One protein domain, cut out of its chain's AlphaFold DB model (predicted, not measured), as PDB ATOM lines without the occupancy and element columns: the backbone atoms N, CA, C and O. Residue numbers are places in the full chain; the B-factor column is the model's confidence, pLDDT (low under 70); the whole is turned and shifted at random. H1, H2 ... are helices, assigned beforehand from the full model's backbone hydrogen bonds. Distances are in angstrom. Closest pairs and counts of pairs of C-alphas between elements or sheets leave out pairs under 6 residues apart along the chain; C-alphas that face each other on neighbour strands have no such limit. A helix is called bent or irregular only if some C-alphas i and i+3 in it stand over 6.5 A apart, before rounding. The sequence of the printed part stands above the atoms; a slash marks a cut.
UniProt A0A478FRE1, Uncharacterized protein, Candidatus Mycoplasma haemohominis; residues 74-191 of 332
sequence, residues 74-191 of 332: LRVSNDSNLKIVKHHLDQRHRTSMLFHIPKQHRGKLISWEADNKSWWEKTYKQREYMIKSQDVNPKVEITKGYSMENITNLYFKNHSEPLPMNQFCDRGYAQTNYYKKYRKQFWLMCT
ATOM      1  N   LEU A  74     -24.477 -56.671  32.932       84.19
ATOM      2  CA  LEU A  74     -24.324 -55.298  33.417       84.19
ATOM      3  C   LEU A  74     -22.944 -54.726  33.059       84.19
ATOM      4  O   LEU A  74     -22.689 -53.556  33.298       84.19
ATOM      5  N   ARG A  75     -22.009 -55.483  32.490       83.56
ATOM      6  CA  ARG A  75     -20.696 -54.932  32.122       83.56
ATOM      7  C   ARG A  75     -20.740 -54.182  30.800       83.56
ATOM      8  O   ARG A  75     -19.944 -53.261  30.604       83.56
ATOM      9  N   VAL A  76     -21.654 -54.561  29.911       77.81
ATOM     10  CA  VAL A  76     -21.716 -54.045  28.543       77.81
ATOM     11  C   VAL A  76     -22.304 -52.633  28.533       77.81
ATOM     12  O   VAL A  76     -23.368 -52.368  29.096       77.81
ATOM     13  N   SER A  77     -21.596 -51.714  27.877       73.81
ATOM     14  CA  SER A  77     -22.072 -50.358  27.598       73.81
ATOM     15  C   SER A  77     -22.461 -50.245  26.125       73.81
ATOM     16  O   SER A  77     -21.675 -50.606  25.252       73.81
ATOM     17  N   ASN A  78     -23.658 -49.722  25.845       69.38
ATOM     18  CA  ASN A  78     -24.208 -49.590  24.486       69.38
ATOM     19  C   ASN A  78     -23.802 -48.278  23.785       69.38
ATOM     20  O   ASN A  78     -24.551 -47.763  22.956       69.38
ATOM     21  N   ASP A  79     -22.667 -47.686  24.152       78.50
ATOM     22  CA  ASP A  79     -22.210 -46.444  23.528       78.50
ATOM     23  C   ASP A  79     -21.574 -46.740  22.158       78.50
ATOM     24  O   ASP A  79     -20.648 -47.544  22.047       78.50
ATOM     25  N   SER A  80     -22.117 -46.128  21.105       65.31
ATOM     26  CA  SER A  80     -21.745 -46.390  19.711       65.31
ATOM     27  C   SER A  80     -20.544 -45.570  19.236       65.31
ATOM     28  O   SER A  80     -19.924 -45.940  18.241       65.31
ATOM     29  N   ASN A  81     -20.166 -44.507  19.958       78.56
ATOM     30  CA  ASN A  81     -19.121 -43.562  19.546       78.56
ATOM     31  C   ASN A  81     -17.865 -43.651  20.425       78.56
ATOM     32  O   ASN A  81     -17.250 -42.640  20.761       78.56
ATOM     33  N   LEU A  82     -17.474 -44.866  20.813       85.50
ATOM     34  CA  LEU A  82     -16.314 -45.075  21.676       85.50
ATOM     35  C   LEU A  82     -15.008 -45.070  20.896       85.50
ATOM     36  O   LEU A  82     -14.787 -45.880  19.992       85.50
ATOM     37  N   LYS A  83     -14.079 -44.214  21.324       87.06
ATOM     38  CA  LYS A  83     -12.703 -44.268  20.835       87.06
ATOM     39  C   LYS A  83     -11.941 -45.358  21.572       87.06
ATOM     40  O   LYS A  83     -11.747 -45.294  22.785       87.06
ATOM     41  N   ILE A  84     -11.481 -46.355  20.833       87.62
ATOM     42  CA  ILE A  84     -10.641 -47.437  21.354       87.62
ATOM     43  C   ILE A  84      -9.156 -47.107  21.191       87.62
ATOM     44  O   ILE A  84      -8.785 -46.287  20.361       87.62
ATOM     45  N   VAL A  85      -8.280 -47.801  21.910       80.50
ATOM     46  CA  VAL A  85      -6.819 -47.575  21.851       80.50
ATOM     47  C   VAL A  85      -6.212 -47.858  20.459       80.50
ATOM     48  O   VAL A  85      -5.117 -47.413  20.135       80.50
ATOM     49  N   LYS A  86      -6.923 -48.586  19.586       68.69
ATOM     50  CA  LYS A  86      -6.546 -48.777  18.169       68.69
ATOM     51  C   LYS A  86      -7.012 -47.645  17.241       68.69
ATOM     52  O   LYS A  86      -6.808 -47.743  16.032       68.69
ATOM     53  N   HIS A  87      -7.694 -46.629  17.762       58.62
ATOM     54  CA  HIS A  87      -8.226 -45.540  16.956       58.62
ATOM     55  C   HIS A  87      -7.076 -44.710  16.376       58.62
ATOM     56  O   HIS A  87      -6.128 -44.380  17.080       58.62
ATOM     57  N   HIS A  88      -7.160 -44.344  15.096       60.19
ATOM     58  CA  HIS A  88      -6.111 -43.594  14.388       60.19
ATOM     59  C   HIS A  88      -5.803 -42.215  15.008       60.19
ATOM     60  O   HIS A  88      -4.762 -41.634  14.720       60.19
ATOM     61  N   LEU A  89      -6.704 -41.705  15.856       58.44
ATOM     62  CA  LEU A  89      -6.527 -40.457  16.607       58.44
ATOM     63  C   LEU A  89      -5.888 -40.639  17.994       58.44
ATOM     64  O   LEU A  89      -5.518 -39.633  18.589       58.44
ATOM     65  N   ASP A  90      -5.708 -41.874  18.486       67.88
ATOM     66  CA  ASP A  90      -5.070 -42.112  19.786       67.88
ATOM     67  C   ASP A  90      -3.554 -41.907  19.672       67.88
ATOM     68  O   ASP A  90      -2.774 -42.816  19.383       67.88
ATOM     69  N   GLN A  91      -3.131 -40.661  19.879       65.94
ATOM     70  CA  GLN A  91      -1.723 -40.264  19.836       65.94
ATOM     71  C   GLN A  91      -0.971 -40.598  21.130       65.94
ATOM     72  O   GLN A  91       0.257 -40.493  21.185       65.94
ATOM     73  N   ARG A  92      -1.696 -40.981  22.186       70.75
ATOM     74  CA  ARG A  92      -1.150 -41.143  23.532       70.75
ATOM     75  C   ARG A  92      -0.511 -42.515  23.712       70.75
ATOM     76  O   ARG A  92       0.572 -42.619  24.288       70.75
ATOM     77  N   HIS A  93      -1.134 -43.558  23.173       71.94
ATOM     78  CA  HIS A  93      -0.664 -44.928  23.352       71.94
ATOM     79  C   HIS A  93       0.136 -45.407  22.146       71.94
ATOM     80  O   HIS A  93      -0.393 -45.942  21.171       71.94
ATOM     81  N   ARG A  94       1.466 -45.291  22.228       67.62
ATOM     82  CA  ARG A  94       2.342 -45.933  21.239       67.62
ATOM     83  C   ARG A  94       2.151 -47.448  21.286       67.62
ATOM     84  O   ARG A  94       2.041 -48.040  22.359       67.62
ATOM     85  N   THR A  95       2.226 -48.107  20.128       65.50
ATOM     86  CA  THR A  95       2.123 -49.575  20.015       65.50
ATOM     87  C   THR A  95       3.079 -50.318  20.955       65.50
ATOM     88  O   THR A  95       2.761 -51.429  21.382       65.50
ATOM     89  N   SER A  96       4.221 -49.700  21.287       71.19
ATOM     90  CA  SER A  96       5.223 -50.249  22.194       71.19
ATOM     91  C   SER A  96       4.802 -50.299  23.659       71.19
ATOM     92  O   SER A  96       5.234 -51.192  24.379       71.19
ATOM     93  N   MET A  97       3.939 -49.385  24.105       77.19
ATOM     94  CA  MET A  97       3.438 -49.380  25.482       77.19
ATOM     95  C   MET A  97       2.546 -50.600  25.735       77.19
ATOM     96  O   MET A  97       2.612 -51.204  26.793       77.19
ATOM     97  N   LEU A  98       1.816 -51.048  24.712       85.38
ATOM     98  CA  LEU A  98       0.837 -52.134  24.790       85.38
ATOM     99  C   LEU A  98       1.427 -53.526  24.512       85.38
ATOM    100  O   LEU A  98       0.666 -54.455  24.232       85.38
ATOM    101  N   PHE A  99       2.755 -53.701  24.485       85.44
ATOM    102  CA  PHE A  99       3.365 -54.967  24.049       85.44
ATOM    103  C   PHE A  99       2.940 -56.177  24.884       85.44
ATOM    104  O   PHE A  99       2.779 -57.259  24.324       85.44
ATOM    105  N   HIS A 100       2.690 -55.994  26.180       89.62
ATOM    106  CA  HIS A 100       2.201 -57.048  27.070       89.62
ATOM    107  C   HIS A 100       0.729 -57.411  26.865       89.62
ATOM    108  O   HIS A 100       0.301 -58.449  27.363       89.62
ATOM    109  N   ILE A 101      -0.039 -56.587  26.147       90.31
ATOM    110  CA  ILE A 101      -1.431 -56.877  25.796       90.31
ATOM    111  C   ILE A 101      -1.468 -57.474  24.381       90.31
ATOM    112  O   ILE A 101      -1.014 -56.816  23.428       90.31
ATOM    113  N   PRO A 102      -2.033 -58.686  24.201       89.50
ATOM    114  CA  PRO A 102      -2.111 -59.332  22.895       89.50
ATOM    115  C   PRO A 102      -2.766 -58.435  21.839       89.50
ATOM    116  O   PRO A 102      -3.775 -57.773  22.097       89.50
ATOM    117  N   LYS A 103      -2.192 -58.395  20.630       86.56
ATOM    118  CA  LYS A 103      -2.620 -57.482  19.549       86.56
ATOM    119  C   LYS A 103      -4.105 -57.627  19.213       86.56
ATOM    120  O   LYS A 103      -4.767 -56.623  18.935       86.56
ATOM    121  N   GLN A 104      -4.628 -58.848  19.255       88.69
ATOM    122  CA  GLN A 104      -6.035 -59.149  19.015       88.69
ATOM    123  C   GLN A 104      -6.955 -58.452  20.033       88.69
ATOM    124  O   GLN A 104      -7.966 -57.875  19.639       88.69
ATOM    125  N   HIS A 105      -6.540 -58.345  21.299       89.81
ATOM    126  CA  HIS A 105      -7.376 -57.820  22.383       89.81
ATOM    127  C   HIS A 105      -7.346 -56.297  22.513       89.81
ATOM    128  O   HIS A 105      -8.269 -55.705  23.061       89.81
ATOM    129  N   ARG A 106      -6.329 -55.629  21.953       87.25
ATOM    130  CA  ARG A 106      -6.174 -54.160  22.041       87.25
ATOM    131  C   ARG A 106      -7.372 -53.368  21.494       87.25
ATOM    132  O   ARG A 106      -7.537 -52.209  21.842       87.25
ATOM    133  N   GLY A 107      -8.196 -53.978  20.635       86.31
ATOM    134  CA  GLY A 107      -9.395 -53.338  20.080       86.31
ATOM    135  C   GLY A 107     -10.547 -53.218  21.079       86.31
ATOM    136  O   GLY A 107     -11.505 -52.513  20.807       86.31
ATOM    137  N   LYS A 108     -10.439 -53.888  22.231       89.38
ATOM    138  CA  LYS A 108     -11.421 -53.842  23.315       89.38
ATOM    139  C   LYS A 108     -11.127 -52.748  24.341       89.38
ATOM    140  O   LYS A 108     -11.964 -52.497  25.202       89.38
ATOM    141  N   LEU A 109      -9.933 -52.149  24.289       91.12
ATOM    142  CA  LEU A 109      -9.457 -51.170  25.264       91.12
ATOM    143  C   LEU A 109      -9.990 -49.781  24.923       91.12
ATOM    144  O   LEU A 109      -9.899 -49.358  23.769       91.12
ATOM    145  N   ILE A 110     -10.487 -49.063  25.924       91.25
ATOM    146  CA  ILE A 110     -10.986 -47.697  25.753       91.25
ATOM    147  C   ILE A 110      -9.845 -46.692  25.804       91.25
ATOM    148  O   ILE A 110      -8.973 -46.762  26.666       91.25
ATOM    149  N   SER A 111      -9.852 -45.730  24.886       87.88
ATOM    150  CA  SER A 111      -8.856 -44.666  24.900       87.88
ATOM    151  C   SER A 111      -9.058 -43.728  26.094       87.88
ATOM    152  O   SER A 111     -10.178 -43.435  26.523       87.88
ATOM    153  N   TRP A 112      -7.949 -43.215  26.616       84.44
ATOM    154  CA  TRP A 112      -7.920 -42.267  27.729       84.44
ATOM    155  C   TRP A 112      -8.538 -40.893  27.390       84.44
ATOM    156  O   TRP A 112      -8.817 -40.108  28.296       84.44
ATOM    157  N   GLU A 113      -8.736 -40.586  26.108       81.94
ATOM    158  CA  GLU A 113      -9.157 -39.273  25.602       81.94
ATOM    159  C   GLU A 113     -10.391 -38.667  26.296       81.94
ATOM    160  O   GLU A 113     -11.300 -39.368  26.746       81.94
ATOM    161  N   ALA A 114     -10.438 -37.328  26.333       85.56
ATOM    162  CA  ALA A 114     -11.556 -36.558  26.887       85.56
ATOM    163  C   ALA A 114     -12.895 -36.856  26.204       85.56
ATOM    164  O   ALA A 114     -13.937 -36.797  26.853       85.56
ATOM    165  N   ASP A 115     -12.862 -37.262  24.939       87.69
ATOM    166  CA  ASP A 115     -14.049 -37.647  24.176       87.69
ATOM    167  C   ASP A 115     -14.759 -38.868  24.781       87.69
ATOM    168  O   ASP A 115     -15.974 -38.995  24.666       87.69
ATOM    169  N   ASN A 116     -14.036 -39.721  25.517       90.25
ATOM    170  CA  ASN A 116     -14.611 -40.855  26.244       90.25
ATOM    171  C   ASN A 116     -15.026 -40.504  27.686       90.25
ATOM    172  O   ASN A 116     -15.366 -41.404  28.456       90.25
ATOM    173  N   LYS A 117     -14.985 -39.231  28.113       92.19
ATOM    174  CA  LYS A 117     -15.266 -38.831  29.508       92.19
ATOM    175  C   LYS A 117     -16.610 -39.362  30.016       92.19
ATOM    176  O   LYS A 117     -16.664 -39.928  31.107       92.19
ATOM    177  N   SER A 118     -17.675 -39.200  29.232       91.81
ATOM    178  CA  SER A 118     -19.022 -39.677  29.580       91.81
ATOM    179  C   SER A 118     -19.045 -41.191  29.791       91.81
ATOM    180  O   SER A 118     -19.641 -41.678  30.754       91.81
ATOM    181  N   TRP A 119     -18.347 -41.933  28.929       92.69
ATOM    182  CA  TRP A 119     -18.206 -43.375  29.054       92.69
ATOM    183  C   TRP A 119     -17.471 -43.752  30.336       92.69
ATOM    184  O   TRP A 119     -17.964 -44.602  31.074       92.69
ATOM    185  N   TRP A 120     -16.347 -43.100  30.645       93.19
ATOM    186  CA  TRP A 120     -15.575 -43.361  31.863       93.19
ATOM    187  C   TRP A 120     -16.411 -43.126  33.126       93.19
ATOM    188  O   TRP A 120     -16.418 -43.959  34.029       93.19
ATOM    189  N   GLU A 121     -17.149 -42.017  33.192       93.31
ATOM    190  CA  GLU A 121     -17.999 -41.680  34.339       93.31
ATOM    191  C   GLU A 121     -19.178 -42.647  34.502       93.31
ATOM    192  O   GLU A 121     -19.437 -43.123  35.611       93.31
ATOM    193  N   LYS A 122     -19.876 -42.972  33.408       91.12
ATOM    194  CA  LYS A 122     -21.013 -43.901  33.428       91.12
ATOM    195  C   LYS A 122     -20.570 -45.320  33.773       91.12
ATOM    196  O   LYS A 122     -21.162 -45.962  34.638       91.12
ATOM    197  N   THR A 123     -19.511 -45.785  33.123       91.44
ATOM    198  CA  THR A 123     -18.979 -47.138  33.301       91.44
ATOM    199  C   THR A 123     -18.408 -47.324  34.699       91.44
ATOM    200  O   THR A 123     -18.633 -48.369  35.303       91.44
ATOM    201  N   TYR A 124     -17.742 -46.309  35.257       92.12
ATOM    202  CA  TYR A 124     -17.302 -46.342  36.650       92.12
ATOM    203  C   TYR A 124     -18.474 -46.597  37.597       92.12
ATOM    204  O   TYR A 124     -18.434 -47.573  38.334       92.12
ATOM    205  N   LYS A 125     -19.547 -45.799  37.521       88.69
ATOM    206  CA  LYS A 125     -20.732 -45.987  38.379       88.69
ATOM    207  C   LYS A 125     -21.348 -47.380  38.219       88.69
ATOM    208  O   LYS A 125     -21.757 -47.995  39.195       88.69
ATOM    209  N   GLN A 126     -21.383 -47.887  36.990       86.38
ATOM    210  CA  GLN A 126     -21.930 -49.204  36.666       86.38
ATOM    211  C   GLN A 126     -21.073 -50.359  37.217       86.38
ATOM    212  O   GLN A 126     -21.613 -51.368  37.666       86.38
ATOM    213  N   ARG A 127     -19.742 -50.221  37.195       89.38
ATOM    214  CA  ARG A 127     -18.792 -51.295  37.541       89.38
ATOM    215  C   ARG A 127     -18.186 -51.169  38.939       89.38
ATOM    216  O   ARG A 127     -17.606 -52.131  39.436       89.38
ATOM    217  N   GLU A 128     -18.343 -50.028  39.607       88.38
ATOM    218  CA  GLU A 128     -17.849 -49.799  40.967       88.38
ATOM    219  C   GLU A 128     -18.408 -50.842  41.941       88.38
ATOM    220  O   GLU A 128     -17.655 -51.421  42.725       88.38
ATOM    221  N   TYR A 129     -19.707 -51.147  41.838       87.00
ATOM    222  CA  TYR A 129     -20.336 -52.183  42.655       87.00
ATOM    223  C   TYR A 129     -19.691 -53.559  42.452       87.00
ATOM    224  O   TYR A 129     -19.468 -54.291  43.417       87.00
ATOM    225  N   MET A 130     -19.351 -53.890  41.202       87.56
ATOM    226  CA  MET A 130     -18.730 -55.166  40.859       87.56
ATOM    227  C   MET A 130     -17.356 -55.302  41.513       87.56
ATOM    228  O   MET A 130     -17.064 -56.328  42.109       87.56
ATOM    229  N   ILE A 131     -16.541 -54.248  41.478       83.62
ATOM    230  CA  ILE A 131     -15.202 -54.255  42.089       83.62
ATOM    231  C   ILE A 131     -15.265 -54.302  43.608       83.62
ATOM    232  O   ILE A 131     -14.431 -54.948  44.238       83.62
ATOM    233  N   LYS A 132     -16.223 -53.591  44.210       84.25
ATOM    234  CA  LYS A 132     -16.387 -53.593  45.667       84.25
ATOM    235  C   LYS A 132     -16.853 -54.953  46.185       84.25
ATOM    236  O   LYS A 132     -16.446 -55.330  47.280       84.25
ATOM    237  N   SER A 133     -17.680 -55.657  45.412       81.50
ATOM    238  CA  SER A 133     -18.341 -56.893  45.849       81.50
ATOM    239  C   SER A 133     -17.649 -58.181  45.386       81.50
ATOM    240  O   SER A 133     -17.884 -59.225  45.983       81.50
ATOM    241  N   GLN A 134     -16.797 -58.137  44.357       78.69
ATOM    242  CA  GLN A 134     -15.989 -59.287  43.930       78.69
ATOM    243  C   GLN A 134     -14.713 -59.425  44.774       78.69
ATOM    244  O   GLN A 134     -14.086 -58.428  45.144       78.69
ATOM    245  N   ASP A 135     -14.271 -60.665  45.003       75.44
ATOM    246  CA  ASP A 135     -12.972 -60.962  45.623       75.44
ATOM    247  C   ASP A 135     -11.827 -60.759  44.616       75.44
ATOM    248  O   ASP A 135     -11.238 -61.693  44.066       75.44
ATOM    249  N   VAL A 136     -11.548 -59.492  44.305       75.38
ATOM    250  CA  VAL A 136     -10.412 -59.099  43.472       75.38
ATOM    251  C   VAL A 136      -9.282 -58.641  44.382       75.38
ATOM    252  O   VAL A 136      -9.317 -57.544  44.938       75.38
ATOM    253  N   ASN A 137      -8.255 -59.479  44.503       78.38
ATOM    254  CA  ASN A 137      -7.023 -59.165  45.212       78.38
ATOM    255  C   ASN A 137      -5.803 -59.510  44.340       78.38
ATOM    256  O   ASN A 137      -5.721 -60.623  43.822       78.38
ATOM    257  N   PRO A 138      -4.835 -58.590  44.173       85.00
ATOM    258  CA  PRO A 138      -4.803 -57.221  44.696       85.00
ATOM    259  C   PRO A 138      -5.741 -56.270  43.923       85.00
ATOM    260  O   PRO A 138      -5.978 -56.463  42.732       85.00
ATOM    261  N   LYS A 139      -6.218 -55.206  44.586       86.56
ATOM    262  CA  LYS A 139      -7.048 -54.144  43.984       86.56
ATOM    263  C   LYS A 139      -6.474 -52.748  44.205       86.56
ATOM    264  O   LYS A 139      -5.762 -52.508  45.178       86.56
ATOM    265  N   VAL A 140      -6.790 -51.840  43.289       89.19
ATOM    266  CA  VAL A 140      -6.542 -50.396  43.402       89.19
ATOM    267  C   VAL A 140      -7.866 -49.710  43.701       89.19
ATOM    268  O   VAL A 140      -8.887 -50.032  43.094       89.19
ATOM    269  N   GLU A 141      -7.865 -48.772  44.639       90.50
ATOM    270  CA  GLU A 141      -9.048 -47.962  44.912       90.50
ATOM    271  C   GLU A 141      -9.307 -47.010  43.738       90.50
ATOM    272  O   GLU A 141      -8.408 -46.284  43.311       90.50
ATOM    273  N   ILE A 142     -10.528 -47.026  43.198       91.06
ATOM    274  CA  ILE A 142     -10.910 -46.164  42.078       91.06
ATOM    275  C   ILE A 142     -11.829 -45.055  42.582       91.06
ATOM    276  O   ILE A 142     -12.931 -45.341  43.045       91.06
ATOM    277  N   THR A 143     -11.389 -43.800  42.483       91.31
ATOM    278  CA  THR A 143     -12.064 -42.652  43.127       91.31
ATOM    279  C   THR A 143     -13.141 -41.993  42.272       91.31
ATOM    280  O   THR A 143     -14.083 -41.409  42.799       91.31
ATOM    281  N   LYS A 144     -12.977 -42.024  40.948       93.50
ATOM    282  CA  LYS A 144     -13.902 -41.446  39.964       93.50
ATOM    283  C   LYS A 144     -13.656 -42.061  38.590       93.50
ATOM    284  O   LYS A 144     -12.602 -42.645  38.355       93.50
ATOM    285  N   GLY A 145     -14.589 -41.894  37.655       92.94
ATOM    286  CA  GLY A 145     -14.421 -42.406  36.291       92.94
ATOM    287  C   GLY A 145     -13.326 -41.691  35.496       92.94
ATOM    288  O   GLY A 145     -12.473 -42.334  34.888       92.94
ATOM    289  N   TYR A 146     -13.308 -40.358  35.527       93.38
ATOM    290  CA  TYR A 146     -12.446 -39.565  34.653       93.38
ATOM    291  C   TYR A 146     -11.689 -38.454  35.392       93.38
ATOM    292  O   TYR A 146     -12.212 -37.813  36.307       93.38
ATOM    293  N   SER A 147     -10.453 -38.198  34.964       90.62
ATOM    294  CA  SER A 147      -9.651 -37.041  35.373       90.62
ATOM    295  C   SER A 147      -8.705 -36.591  34.262       90.62
ATOM    296  O   SER A 147      -8.056 -37.431  33.637       90.62
ATOM    297  N   MET A 148      -8.580 -35.271  34.078       84.94
ATOM    298  CA  MET A 148      -7.565 -34.655  33.207       84.94
ATOM    299  C   MET A 148      -6.258 -34.321  33.936       84.94
ATOM    300  O   MET A 148      -5.320 -33.848  33.301       84.94
ATOM    301  N   GLU A 149      -6.185 -34.529  35.255       80.75
ATOM    302  CA  GLU A 149      -4.985 -34.213  36.038       80.75
ATOM    303  C   GLU A 149      -3.745 -34.903  35.456       80.75
ATOM    304  O   GLU A 149      -3.796 -36.070  35.056       80.75
ATOM    305  N   ASN A 150      -2.642 -34.153  35.376       64.31
ATOM    306  CA  ASN A 150      -1.470 -34.539  34.600       64.31
ATOM    307  C   ASN A 150      -0.799 -35.804  35.167       64.31
ATOM    308  O   ASN A 150      -0.439 -35.879  36.343       64.31
ATOM    309  N   ILE A 151      -0.631 -36.804  34.299       59.72
ATOM    310  CA  ILE A 151      -0.291 -38.195  34.642       59.72
ATOM    311  C   ILE A 151       1.219 -38.407  34.818       59.72
ATOM    312  O   ILE A 151       1.644 -39.437  35.337       59.72
ATOM    313  N   THR A 152       2.057 -37.432  34.464       56.38
ATOM    314  CA  THR A 152       3.523 -37.550  34.553       56.38
ATOM    315  C   THR A 152       4.027 -37.901  35.957       56.38
ATOM    316  O   THR A 152       5.002 -38.640  36.071       56.38
ATOM    317  N   ASN A 153       3.325 -37.497  37.023       54.84
ATOM    318  CA  ASN A 153       3.665 -37.880  38.401       54.84
ATOM    319  C   ASN A 153       3.128 -39.260  38.835       54.84
ATOM    320  O   ASN A 153       3.578 -39.798  39.843       54.84
ATOM    321  N   LEU A 154       2.197 -39.876  38.099       57.19
ATOM    322  CA  LEU A 154       1.598 -41.170  38.466       57.19
ATOM    323  C   LEU A 154       2.505 -42.365  38.182       57.19
ATOM    324  O   LEU A 154       2.415 -43.379  38.874       57.19
ATOM    325  N   TYR A 155       3.413 -42.241  37.212       57.31
ATOM    326  CA  TYR A 155       4.389 -43.292  36.916       57.31
ATOM    327  C   TYR A 155       5.374 -43.516  38.072       57.31
ATOM    328  O   TYR A 155       5.872 -44.633  38.226       57.31
ATOM    329  N   PHE A 156       5.586 -42.493  38.908       56.88
ATOM    330  CA  PHE A 156       6.475 -42.516  40.072       56.88
ATOM    331  C   PHE A 156       5.743 -42.713  41.405       56.88
ATOM    332  O   PHE A 156       6.379 -42.994  42.419       56.88
ATOM    333  N   LYS A 157       4.411 -42.596  41.420       60.66
ATOM    334  CA  LYS A 157       3.595 -42.817  42.617       60.66
ATOM    335  C   LYS A 157       3.448 -44.299  42.949       60.66
ATOM    336  O   LYS A 157       3.452 -45.173  42.066       60.66
ATOM    337  N   ASN A 158       3.271 -44.569  44.243       62.72
ATOM    338  CA  ASN A 158       3.079 -45.914  44.773       62.72
ATOM    339  C   ASN A 158       1.943 -46.643  44.037       62.72
ATOM    340  O   ASN A 158       0.958 -46.052  43.599       62.72
ATOM    341  N   HIS A 159       2.098 -47.957  43.854       63.91
ATOM    342  CA  HIS A 159       1.200 -48.772  43.021       63.91
ATOM    343  C   HIS A 159      -0.205 -48.971  43.621       63.91
ATOM    344  O   HIS A 159      -1.055 -49.576  42.976       63.91
ATOM    345  N   SER A 160      -0.433 -48.489  44.843       65.75
ATOM    346  CA  SER A 160      -1.651 -48.675  45.633       65.75
ATOM    347  C   SER A 160      -2.400 -47.378  45.939       65.75
ATOM    348  O   SER A 160      -3.370 -47.422  46.687       65.75
ATOM    349  N   GLU A 161      -1.957 -46.226  45.422       79.12
ATOM    350  CA  GLU A 161      -2.699 -44.977  45.621       79.12
ATOM    351  C   GLU A 161      -4.067 -45.029  44.921       79.12
ATOM    352  O   GLU A 161      -4.172 -45.649  43.857       79.12
ATOM    353  N   PRO A 162      -5.103 -44.377  45.479       86.38
ATOM    354  CA  PRO A 162      -6.393 -44.254  44.816       86.38
ATOM    355  C   PRO A 162      -6.277 -43.492  43.491       86.38
ATOM    356  O   PRO A 162      -5.660 -42.425  43.440       86.38
ATOM    357  N   LEU A 163      -6.879 -44.012  42.417       89.88
ATOM    358  CA  LEU A 163      -6.781 -43.443  41.068       89.88
ATOM    359  C   LEU A 163      -8.146 -43.273  40.393       89.88
ATOM    360  O   LEU A 163      -9.013 -44.131  40.517       89.88
ATOM    361  N   PRO A 164      -8.344 -42.223  39.589       92.25
ATOM    362  CA  PRO A 164      -9.381 -42.200  38.567       92.25
ATOM    363  C   PRO A 164      -9.269 -43.404  37.616       92.25
ATOM    364  O   PRO A 164      -8.169 -43.816  37.246       92.25
ATOM    365  N   MET A 165     -10.406 -43.945  37.179       93.69
ATOM    366  CA  MET A 165     -10.489 -45.156  36.355       93.69
ATOM    367  C   MET A 165      -9.709 -45.023  35.043       93.69
ATOM    368  O   MET A 165      -8.934 -45.911  34.699       93.69
ATOM    369  N   ASN A 166      -9.837 -43.889  34.346       92.12
ATOM    370  CA  ASN A 166      -9.074 -43.630  33.124       92.12
ATOM    371  C   ASN A 166      -7.550 -43.652  33.366       92.12
ATOM    372  O   ASN A 166      -6.803 -44.185  32.549       92.12
ATOM    373  N   GLN A 167      -7.076 -43.127  34.500       90.38
ATOM    374  CA  GLN A 167      -5.652 -43.117  34.863       90.38
ATOM    375  C   GLN A 167      -5.143 -44.503  35.282       90.38
ATOM    376  O   GLN A 167      -4.030 -44.888  34.922       90.38
ATOM    377  N   PHE A 168      -5.963 -45.275  36.002       92.38
ATOM    378  CA  PHE A 168      -5.698 -46.687  36.288       92.38
ATOM    379  C   PHE A 168      -5.485 -47.482  34.988       92.38
ATOM    380  O   PHE A 168      -4.519 -48.240  34.866       92.38
ATOM    381  N   CYS A 169      -6.338 -47.244  33.992       92.56
ATOM    382  CA  CYS A 169      -6.247 -47.895  32.692       92.56
ATOM    383  C   CYS A 169      -5.017 -47.463  31.890       92.56
ATOM    384  O   CYS A 169      -4.283 -48.335  31.433       92.56
ATOM    385  N   ASP A 170      -4.724 -46.160  31.810       89.12
ATOM    386  CA  ASP A 170      -3.508 -45.622  31.167       89.12
ATOM    387  C   ASP A 170      -2.231 -46.247  31.756       89.12
ATOM    388  O   ASP A 170      -1.333 -46.687  31.033       89.12
ATOM    389  N   ARG A 171      -2.180 -46.406  33.086       88.56
ATOM    390  CA  ARG A 171      -1.065 -47.086  33.758       88.56
ATOM    391  C   ARG A 171      -0.979 -48.564  33.385       88.56
ATOM    392  O   ARG A 171       0.115 -49.053  33.103       88.56
ATOM    393  N   GLY A 172      -2.107 -49.274  33.351       90.69
ATOM    394  CA  GLY A 172      -2.171 -50.663  32.887       90.69
ATOM    395  C   GLY A 172      -1.778 -50.825  31.415       90.69
ATOM    396  O   GLY A 172      -1.171 -51.831  31.046       90.69
ATOM    397  N   TYR A 173      -2.048 -49.822  30.580       90.00
ATOM    398  CA  TYR A 173      -1.622 -49.798  29.183       90.00
ATOM    399  C   TYR A 173      -0.117 -49.632  29.033       90.00
ATOM    400  O   TYR A 173       0.431 -50.195  28.097       90.00
ATOM    401  N   ALA A 174       0.550 -48.896  29.927       86.19
ATOM    402  CA  ALA A 174       1.980 -48.602  29.823       86.19
ATOM    403  C   ALA A 174       2.892 -49.546  30.629       86.19
ATOM    404  O   ALA A 174       4.058 -49.717  30.276       86.19
ATOM    405  N   GLN A 175       2.403 -50.139  31.726       88.00
ATOM    406  CA  GLN A 175       3.229 -50.884  32.682       88.00
ATOM    407  C   GLN A 175       2.841 -52.367  32.756       88.00
ATOM    408  O   GLN A 175       1.872 -52.740  33.417       88.00
ATOM    409  N   THR A 176       3.673 -53.238  32.175       90.38
ATOM    410  CA  THR A 176       3.480 -54.702  32.174       90.38
ATOM    411  C   THR A 176       3.243 -55.288  33.565       90.38
ATOM    412  O   THR A 176       2.325 -56.085  33.755       90.38
ATOM    413  N   ASN A 177       4.062 -54.909  34.550       91.06
ATOM    414  CA  ASN A 177       3.960 -55.456  35.907       91.06
ATOM    415  C   ASN A 177       2.671 -55.006  36.601       91.06
ATOM    416  O   ASN A 177       2.044 -55.798  37.300       91.06
ATOM    417  N   TYR A 178       2.247 -53.764  36.362       90.62
ATOM    418  CA  TYR A 178       0.997 -53.229  36.889       90.62
ATOM    419  C   TYR A 178      -0.210 -53.950  36.280       90.62
ATOM    420  O   TYR A 178      -1.063 -54.442  37.014       90.62
ATOM    421  N   TYR A 179      -0.232 -54.107  34.952       92.31
ATOM    422  CA  TYR A 179      -1.258 -54.882  34.253       92.31
ATOM    423  C   TYR A 179      -1.353 -56.315  34.778       92.31
ATOM    424  O   TYR A 179      -2.437 -56.764  35.126       92.31
ATOM    425  N   LYS A 180      -0.222 -57.027  34.878       91.94
ATOM    426  CA  LYS A 180      -0.210 -58.413  35.370       91.94
ATOM    427  C   LYS A 180      -0.742 -58.507  36.798       91.94
ATOM    428  O   LYS A 180      -1.511 -59.415  37.094       91.94
ATOM    429  N   LYS A 181      -0.362 -57.559  37.660       92.12
ATOM    430  CA  LYS A 181      -0.789 -57.514  39.061       92.12
ATOM    431  C   LYS A 181      -2.295 -57.262  39.205       92.12
ATOM    432  O   LYS A 181      -2.924 -57.914  40.028       92.12
ATOM    433  N   TYR A 182      -2.865 -56.358  38.409       92.06
ATOM    434  CA  TYR A 182      -4.267 -55.927  38.512       92.06
ATOM    435  C   TYR A 182      -5.145 -56.434  37.359       92.06
ATOM    436  O   TYR A 182      -6.158 -55.817  37.039       92.06
ATOM    437  N   ARG A 183      -4.772 -57.550  36.718       91.69
ATOM    438  CA  ARG A 183      -5.359 -58.016  35.449       91.69
ATOM    439  C   ARG A 183      -6.885 -58.135  35.484       91.69
ATOM    440  O   ARG A 183      -7.538 -57.635  34.574       91.69
ATOM    441  N   LYS A 184      -7.447 -58.734  36.539       89.94
ATOM    442  CA  LYS A 184      -8.905 -58.890  36.702       89.94
ATOM    443  C   LYS A 184      -9.619 -57.534  36.741       89.94
ATOM    444  O   LYS A 184     -10.490 -57.253  35.922       89.94
ATOM    445  N   GLN A 185      -9.172 -56.639  37.628       91.75
ATOM    446  CA  GLN A 185      -9.708 -55.278  37.724       91.75
ATOM    447  C   GLN A 185      -9.507 -54.484  36.424       91.75
ATOM    448  O   GLN A 185     -10.369 -53.699  36.031       91.75
ATOM    449  N   PHE A 186      -8.380 -54.694  35.743       93.56
ATOM    450  CA  PHE A 186      -8.068 -54.061  34.469       93.56
ATOM    451  C   PHE A 186      -9.065 -54.449  33.382       93.56
ATOM    452  O   PHE A 186      -9.600 -53.558  32.730       93.56
ATOM    453  N   TRP A 187      -9.361 -55.733  33.185       92.69
ATOM    454  CA  TRP A 187     -10.325 -56.129  32.155       92.69
ATOM    455  C   TRP A 187     -11.727 -55.632  32.466       92.69
ATOM    456  O   TRP A 187     -12.397 -55.116  31.567       92.69
ATOM    457  N   LEU A 188     -12.118 -55.681  33.739       91.75
ATOM    458  CA  LEU A 188     -13.393 -55.152  34.187       91.75
ATOM    459  C   LEU A 188     -13.504 -53.647  33.938       91.75
ATOM    460  O   LEU A 188     -14.528 -53.200  33.446       91.75
ATOM    461  N   MET A 189     -12.477 -52.844  34.215       92.94
ATOM    462  CA  MET A 189     -12.580 -51.385  34.075       92.94
ATOM    463  C   MET A 189     -12.224 -50.875  32.683       92.94
ATOM    464  O   MET A 189     -12.912 -50.034  32.124       92.94
ATOM    465  N   CYS A 190     -11.158 -51.374  32.084       93.44
ATOM    466  CA  CYS A 190     -10.485 -50.695  30.982       93.44
ATOM    467  C   CYS A 190     -10.998 -51.084  29.598       93.44
ATOM    468  O   CYS A 190     -10.388 -50.703  28.592       93.44
ATOM    469  N   THR A 191     -12.084 -51.861  29.536       92.38
ATOM    470  CA  THR A 191     -12.604 -52.416  28.285       92.38
ATOM    471  C   THR A 191     -14.081 -52.153  28.059       92.38
ATOM    472  O   THR A 191     -14.843 -51.966  29.006       92.38
TER     473      THR A 191
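Overview. This is residues 74 to 191 of the 332 residues of an uncharacterized protein of Candidatus Mycoplasma haemohominis (UniProt A0A478FRE1). A long, kinked helix, H2, lies along one side of a small core in which two shorter helices, H3 and H5, cross. Short H4 sits at the corner where H3 ends, H1 is a single short turn away from the other helices, and two long stretches with no named element, residues 74 to 104 and 134 to 164, run round the outside. The printed part has 118 residues with five named helices, H1 to H5 in chain order, and no named strand. The class is all helix, though under half of the residues, 48 of 118, are in named elements. The whole is compact, with a radius of gyration of the C-alphas of 13.2 A and a rounded outline of 36 by 33 by 28 A.

Along the chain. H2, residues 114 to 133, is the longest helix at 28.6 A, from C-alpha 114 at (-11.556, -36.558, 26.887) to C-alpha 133 at (-18.341, -56.893, 45.849). It has a kink of 45 degrees near residue 125 and is irregular: C-alphas 115 and 118 are 7.6 A apart. H1 is residues 105 to 108, 5.7 A long. H3, residues 165 to 174, is 14.5 A long. H4, residues 176 to 181, is 8.6 A long. H5, residues 183 to 190, is 10.0 A long and ends at C-alpha 190, (-10.485, -50.695, 30.982).

Arrangement. H2 touches H5 with its residues 123 to 131 alone, at a steep tilt of 42 degrees, opposite ways; the closest C-alphas, of Ile 131 and Gln 185, are 7.1 A apart. H2 and H3 only just touch, with 3 pairs of C-alphas within 8 A, about perpendicular at 83 degrees; the closest C-alphas are those of Trp 120 and Asn 166, 6.6 A. H3 is the hub, touching three helices. It touches H5 at a steep tilt of 57 degrees, opposite ways, closest at the C-alphas of Cys 169 and Cys 190, 5.4 A. H3 and H4 touch only at the corner, closest at the C-alphas of Gly 172 and Tyr 179, 4.5 A. H4 and H5 are close but not clearly touching. H1 touches no helix. In H3, H4 and H5 every O i to N i+4 pair is within hydrogen-bond range, in H2 12 of 16 are, and H1 is too short for such a pair.

Size, cuts and confidence. The C-alphas farthest apart, of His 88 and Asp 135, are 36.4 A apart. The printed part has no cut. The link from H2 to H3, 31 residues, is long; the other links are tight. Mean pLDDT of the printed part is 82.9, and 21 residues are under 70, among them residues 86 to 91 and 150 to 160.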